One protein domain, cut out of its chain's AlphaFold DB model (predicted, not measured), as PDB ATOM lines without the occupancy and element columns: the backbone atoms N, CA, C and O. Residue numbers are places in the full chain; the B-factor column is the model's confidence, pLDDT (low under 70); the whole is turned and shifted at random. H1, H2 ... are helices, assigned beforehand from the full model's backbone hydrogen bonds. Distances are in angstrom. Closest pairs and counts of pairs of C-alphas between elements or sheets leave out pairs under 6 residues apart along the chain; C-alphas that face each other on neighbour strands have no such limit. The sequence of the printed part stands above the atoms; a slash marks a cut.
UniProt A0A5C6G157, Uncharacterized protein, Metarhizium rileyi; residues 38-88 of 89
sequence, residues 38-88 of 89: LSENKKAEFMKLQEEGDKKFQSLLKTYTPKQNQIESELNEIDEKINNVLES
ATOM      1  N   LEU A  38     147.264 157.148 129.577       86.44
ATOM      2  CA  LEU A  38     147.861 155.907 130.052       86.44
ATOM      3  C   LEU A  38     147.563 155.694 131.542       86.44
ATOM      4  O   LEU A  38     147.470 156.638 132.322       86.44
ATOM      5  N   SER A  39     147.451 154.431 131.957       89.06
ATOM      6  CA  SER A  39     147.424 154.088 133.381       89.06
ATOM      7  C   SER A  39     148.789 154.338 134.024       89.06
ATOM      8  O   SER A  39     149.808 154.239 133.347       89.06
ATOM      9  N   GLU A  40     148.830 154.581 135.337       86.38
ATOM     10  CA  GLU A  40     150.074 154.877 136.073       86.38
ATOM     11  C   GLU A  40     151.191 153.849 135.825       86.38
ATOM     12  O   GLU A  40     152.317 154.216 135.501       86.38
ATOM     13  N   ASN A  41     150.869 152.550 135.840       87.75
ATOM     14  CA  ASN A  41     151.852 151.504 135.535       87.75
ATOM     15  C   ASN A  41     152.419 151.622 134.109       87.75
ATOM     16  O   ASN A  41     153.611 151.416 133.899       87.75
ATOM     17  N   LYS A  42     151.575 151.973 133.130       88.69
ATOM     18  CA  LYS A  42     152.000 152.165 131.737       88.69
ATOM     19  C   LYS A  42     152.770 153.466 131.544       88.69
ATOM     20  O   LYS A  42     153.672 153.488 130.719       88.69
ATOM     21  N   LYS A  43     152.451 154.523 132.299       86.50
ATOM     22  CA  LYS A  43     153.245 155.761 132.322       86.50
ATOM     23  C   LYS A  43     154.654 155.486 132.842       86.50
ATOM     24  O   LYS A  43     155.616 155.875 132.196       86.50
ATOM     25  N   ALA A  44     154.786 154.761 133.954       87.12
ATOM     26  CA  ALA A  44     156.091 154.404 134.510       87.12
ATOM     27  C   ALA A  44     156.927 153.553 133.534       87.12
ATOM     28  O   ALA A  44     158.121 153.796 133.355       87.12
ATOM     29  N   GLU A  45     156.299 152.580 132.871       89.81
ATOM     30  CA  GLU A  45     156.953 151.781 131.831       89.81
ATOM     31  C   GLU A  45     157.362 152.634 130.623       89.81
ATOM     32  O   GLU A  45     158.493 152.521 130.154       89.81
ATOM     33  N   PHE A  46     156.480 153.526 130.163       88.69
ATOM     34  CA  PHE A  46     156.765 154.462 129.078       88.69
ATOM     35  C   PHE A  46     157.972 155.349 129.402       88.69
ATOM     36  O   PHE A  46     158.909 155.383 128.612       88.69
ATOM     37  N   MET A  47     157.998 155.983 130.578       88.19
ATOM     38  CA  MET A  47     159.112 156.841 130.997       88.19
ATOM     39  C   MET A  47     160.436 156.073 131.052       88.19
ATOM     40  O   MET A  47     161.467 156.564 130.598       88.19
ATOM     41  N   LYS A  48     160.417 154.829 131.548       90.56
ATOM     42  CA  LYS A  48     161.612 153.978 131.577       90.56
ATOM     43  C   LYS A  48     162.111 153.634 130.170       90.56
ATOM     44  O   LYS A  48     163.315 153.662 129.922       90.56
ATOM     45  N   LEU A  49     161.200 153.283 129.260       90.88
ATOM     46  CA  LEU A  49     161.544 152.982 127.868       90.88
ATOM     47  C   LEU A  49     162.043 154.226 127.128       90.88
ATOM     48  O   LEU A  49     162.977 154.117 126.337       90.88
ATOM     49  N   GLN A  50     161.465 155.392 127.416       88.44
ATOM     50  CA  GLN A  50     161.916 156.675 126.890       88.44
ATOM     51  C   GLN A  50     163.350 156.973 127.341       88.44
ATOM     52  O   GLN A  50     164.217 157.184 126.499       88.44
ATOM     53  N   GLU A  51     163.645 156.851 128.639       89.06
ATOM     54  CA  GLU A  51     164.999 157.050 129.169       89.06
ATOM     55  C   GLU A  51     166.017 156.067 128.556       89.06
ATOM     56  O   GLU A  51     167.154 156.437 128.240       89.06
ATOM     57  N   GLU A  52     165.639 154.796 128.372       90.50
ATOM     58  CA  GLU A  52     166.498 153.816 127.701       90.50
ATOM     59  C   GLU A  52     166.745 154.187 126.228       90.50
ATOM     60  O   GLU A  52     167.883 154.089 125.748       90.50
ATOM     61  N   GLY A  53     165.701 154.631 125.525       89.81
ATOM     62  CA  GLY A  53     165.775 155.130 124.156       89.81
ATOM     63  C   GLY A  53     166.734 156.311 124.032       89.81
ATOM     64  O   GLY A  53     167.658 156.259 123.218       89.81
ATOM     65  N   ASP A  54     166.595 157.307 124.906       86.50
ATOM     66  CA  ASP A  54     167.434 158.508 124.926       86.50
ATOM     67  C   ASP A  54     168.904 158.161 125.165       86.50
ATOM     68  O   ASP A  54     169.790 158.622 124.442       86.50
ATOM     69  N   LYS A  55     169.194 157.267 126.119       90.19
ATOM     70  CA  LYS A  55     170.569 156.797 126.368       90.19
ATOM     71  C   LYS A  55     171.177 156.115 125.143       90.19
ATOM     72  O   LYS A  55     172.358 156.329 124.840       90.19
ATOM     73  N   LYS A  56     170.402 155.286 124.434       91.31
ATOM     74  CA  LYS A  56     170.860 154.630 123.199       91.31
ATOM     75  C   LYS A  56     171.064 155.641 122.078       91.31
ATOM     76  O   LYS A  56     172.089 155.570 121.405       91.31
ATOM     77  N   PHE A  57     170.150 156.591 121.913       87.00
ATOM     78  CA  PHE A  57     170.258 157.646 120.911       87.00
ATOM     79  C   PHE A  57     171.501 158.512 121.143       87.00
ATOM     80  O   PHE A  57     172.332 158.648 120.251       87.00
ATOM     81  N   GLN A  58     171.732 158.962 122.375       86.69
ATOM     82  CA  GLN A  58     172.946 159.694 122.750       86.69
ATOM     83  C   GLN A  58     174.225 158.883 122.509       86.69
ATOM     84  O   GLN A  58     175.259 159.422 122.118       86.69
ATOM     85  N   SER A  59     174.176 157.568 122.725       87.50
ATOM     86  CA  SER A  59     175.305 156.687 122.414       87.50
ATOM     87  C   SER A  59     175.544 156.576 120.907       87.50
ATOM     88  O   SER A  59     176.696 156.588 120.486       87.50
ATOM     89  N   LEU A  60     174.482 156.514 120.099       87.25
ATOM     90  CA  LEU A  60     174.563 156.519 118.638       87.25
ATOM     91  C   LEU A  60     175.183 157.823 118.119       87.25
ATOM     92  O   LEU A  60     176.109 157.754 117.312       87.25
ATOM     93  N   LEU A  61     174.756 158.985 118.623       88.00
ATOM     94  CA  LEU A  61     175.325 160.283 118.233       88.00
ATOM     95  C   LEU A  61     176.841 160.344 118.473       88.00
ATOM     96  O   LEU A  61     177.595 160.826 117.635       88.00
ATOM     97  N   LYS A  62     177.335 159.748 119.564       91.44
ATOM     98  CA  LYS A  62     178.784 159.660 119.836       91.44
ATOM     99  C   LYS A  62     179.558 158.818 118.818       91.44
ATOM    100  O   LYS A  62     180.781 158.913 118.766       91.44
ATOM    101  N   THR A  63     178.877 157.977 118.039       91.94
ATOM    102  CA  THR A  63     179.492 157.167 116.974       91.94
ATOM    103  C   THR A  63     179.497 157.860 115.614       91.94
ATOM    104  O   THR A  63     180.024 157.300 114.651       91.94
ATOM    105  N   TYR A  64     178.923 159.062 115.511       93.88
ATOM    106  CA  TYR A  64     178.862 159.783 114.250       93.88
ATOM    107  C   TYR A  64     180.251 160.151 113.740       93.88
ATOM    108  O   TYR A  64     181.129 160.639 114.454       93.88
ATOM    109  N   THR A  65     180.439 159.924 112.446       94.38
ATOM    110  CA  THR A  65     181.608 160.399 111.714       94.38
ATOM    111  C   THR A  65     181.557 161.923 111.557       94.38
ATOM    112  O   THR A  65     180.469 162.504 111.564       94.38
ATOM    113  N   PRO A  66     182.697 162.594 111.301       94.50
ATOM    114  CA  PRO A  66     182.710 164.036 111.039       94.50
ATOM    115  C   PRO A  66     181.739 164.472 109.933       94.50
ATOM    116  O   PRO A  66     181.099 165.510 110.048       94.50
ATOM    117  N   LYS A  67     181.571 163.647 108.890       94.88
ATOM    118  CA  LYS A  67     180.620 163.917 107.804       94.88
ATOM    119  C   LYS A  67     179.163 163.865 108.275       94.88
ATOM    120  O   LYS A  67     178.354 164.655 107.809       94.88
ATOM    121  N   GLN A  68     178.823 162.937 109.168       91.81
ATOM    122  CA  GLN A  68     177.470 162.845 109.728       91.81
ATOM    123  C   GLN A  68     177.168 164.034 110.641       91.81
ATOM    124  O   GLN A  68     176.101 164.617 110.504       91.81
ATOM    125  N   ASN A  69     178.132 164.460 111.465       91.00
ATOM    126  CA  ASN A  69     177.994 165.671 112.282       91.00
ATOM    127  C   ASN A  69     177.811 166.932 111.424       91.00
ATOM    128  O   ASN A  69     177.029 167.809 111.775       91.00
ATOM    129  N   GLN A  70     178.508 167.023 110.287       93.75
ATOM    130  CA  GLN A  70     178.315 168.132 109.353       93.75
ATOM    131  C   GLN A  70     176.887 168.145 108.789       93.75
ATOM    132  O   GLN A  70     176.238 169.184 108.810       93.75
ATOM    133  N   ILE A  71     176.386 166.994 108.325       95.00
ATOM    134  CA  ILE A  71     175.016 166.882 107.801       95.00
ATOM    135  C   ILE A  71     173.986 167.236 108.883       95.00
ATOM    136  O   ILE A  71     173.013 167.919 108.591       95.00
ATOM    137  N   GLU A  72     174.194 166.808 110.128       90.62
ATOM    138  CA  GLU A  72     173.324 167.169 111.254       90.62
ATOM    139  C   GLU A  72     173.307 168.684 111.509       90.62
ATOM    140  O   GLU A  72     172.240 169.263 111.687       90.62
ATOM    141  N   SER A  73     174.464 169.348 111.438       92.50
ATOM    142  CA  SER A  73     174.536 170.812 111.514       92.50
ATOM    143  C   SER A  73     173.757 171.487 110.381       92.50
ATOM    144  O   SER A  73     173.006 172.423 110.633       92.50
ATOM    145  N   GLU A  74     173.905 171.003 109.145       94.81
ATOM    146  CA  GLU A  74     173.181 171.531 107.980       94.81
ATOM    147  C   GLU A  74     171.660 171.338 108.115       94.81
ATOM    148  O   GLU A  74     170.892 172.219 107.730       94.81
ATOM    149  N   LEU A  75     171.211 170.218 108.695       92.19
ATOM    150  CA  LEU A  75     169.795 169.979 108.994       92.19
ATOM    151  C   LEU A  75     169.264 170.956 110.050       92.19
ATOM    152  O   LEU A  75     168.214 171.552 109.831       92.19
ATOM    153  N   ASN A  76     170.010 171.193 111.132       89.19
ATOM    154  CA  ASN A  76     169.613 172.154 112.167       89.19
ATOM    155  C   ASN A  76     169.471 173.582 111.607       89.19
ATOM    156  O   ASN A  76     168.529 174.291 111.955       89.19
ATOM    157  N   GLU A  77     170.356 173.997 110.694       93.69
ATOM    158  CA  GLU A  77     170.228 175.288 110.003       93.69
ATOM    159  C   GLU A  77     168.977 175.365 109.112       93.69
ATOM    160  O   GLU A  77     168.401 176.440 108.931       93.69
ATOM    161  N   ILE A  78     168.575 174.251 108.492       92.31
ATOM    162  CA  ILE A  78     167.341 174.183 107.700       92.31
ATOM    163  C   ILE A  78     166.124 174.294 108.619       92.31
ATOM    164  O   ILE A  78     165.222 175.072 108.314       92.31
ATOM    165  N   ASP A  79     166.115 173.579 109.743       89.94
ATOM    166  CA  ASP A  79     165.024 173.629 110.718       89.94
ATOM    167  C   ASP A  79     164.862 175.034 111.315       89.94
ATOM    168  O   ASP A  79     163.745 175.541 111.403       89.94
ATOM    169  N   GLU A  80     165.961 175.726 111.627       92.06
ATOM    170  CA  GLU A  80     165.919 177.126 112.066       92.06
ATOM    171  C   GLU A  80     165.311 178.041 110.992       92.06
ATOM    172  O   GLU A  80     164.477 178.897 111.288       92.06
ATOM    173  N   LYS A  81     165.668 177.845 109.716       91.50
ATOM    174  CA  LYS A  81     165.060 178.597 108.604       91.50
ATOM    175  C   LYS A  81     163.567 178.309 108.472       91.50
ATOM    176  O   LYS A  81     162.809 179.238 108.212       91.50
ATOM    177  N   ILE A  82     163.144 177.057 108.649       86.31
ATOM    178  CA  ILE A  82     161.725 176.682 108.643       86.31
ATOM    179  C   ILE A  82     160.993 177.382 109.788       86.31
ATOM    180  O   ILE A  82     159.971 178.017 109.542       86.31
ATOM    181  N   ASN A  83     161.530 177.330 111.008       86.62
ATOM    182  CA  ASN A  83     160.923 177.985 112.166       86.62
ATOM    183  C   ASN A  83     160.815 179.497 111.962       86.62
ATOM    184  O   ASN A  83     159.740 180.047 112.153       86.62
ATOM    185  N   ASN A  84     161.860 180.150 111.452       90.56
ATOM    186  CA  ASN A  84     161.811 181.575 111.121       90.56
ATOM    187  C   ASN A  84     160.701 181.907 110.110       90.56
ATOM    188  O   ASN A  84     160.047 182.939 110.234       90.56
ATOM    189  N   VAL A  85     160.458 181.046 109.115       88.06
ATOM    190  CA  VAL A  85     159.344 181.220 108.165       88.06
ATOM    191  C   VAL A  85     157.988 181.070 108.858       88.06
ATOM    192  O   VAL A  85     157.067 181.812 108.532       88.06
ATOM    193  N   LEU A  86     157.856 180.128 109.795       83.62
ATOM    194  CA  LEU A  86     156.608 179.866 110.519       83.62
ATOM    195  C   LEU A  86     156.309 180.904 111.613       83.62
ATOM    196  O   LEU A  86     155.144 181.172 111.876       83.62
ATOM    197  N   GLU A  87     157.336 181.487 112.230       82.69
ATOM    198  CA  GLU A  87     157.226 182.537 113.256       82.69
ATOM    199  C   GLU A  87     157.102 183.950 112.662       82.69
ATOM    200  O   GLU A  87     156.917 184.916 113.399       82.69
ATOM    201  N   SER A  88     157.198 184.092 111.337       56.34
ATOM    202  CA  SER A  88     156.984 185.359 110.633       56.34
ATOM    203  C   SER A  88     155.486 185.712 110.543       56.34
ATOM    204  O   SER A  88     154.917 185.697 109.451       56.34
TER     205      SER A  88
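AT A GLANCE: This is residues 38 to 88 of the 89 residues of an uncharacterized protein of Metarhizium rileyi (UniProt A0A5C6G157). What shape is this? Two long helices, H1 then H2, make an open, flat V, with residues 62 to 65 at its corner. How large is it? The 51 printed residues, with two named helices and no named strand, are all helix in class and extended, with a radius of gyration of the C-alphas of 16.5 A and spans of 40 by 34 by 7 A.

IN THESE COORDINATES: Where is H1? It holds residues 40 to 61, 31.4 A long, from C-alpha 40 at (150.074, 154.877, 136.073). Where is H2? It holds residues 66 to 86, 30.5 A long, to C-alpha 86 at (156.608, 179.866, 110.519).

HOW THE PARTS SIT: Do H1 and H2 touch? They are only just apart, their closest C-alphas 8.5 A from each other, and a tight link joins them. What of their backbones? In both, every O i to N i+4 pair is within hydrogen-bond range.

THE WHOLE: How far does it reach? The C-alphas farthest apart, of Ser 39 and Lys 67, are 43.0 A apart. Is it whole and confident? The printed part has no cut, and residue 88 alone has pLDDT under 70.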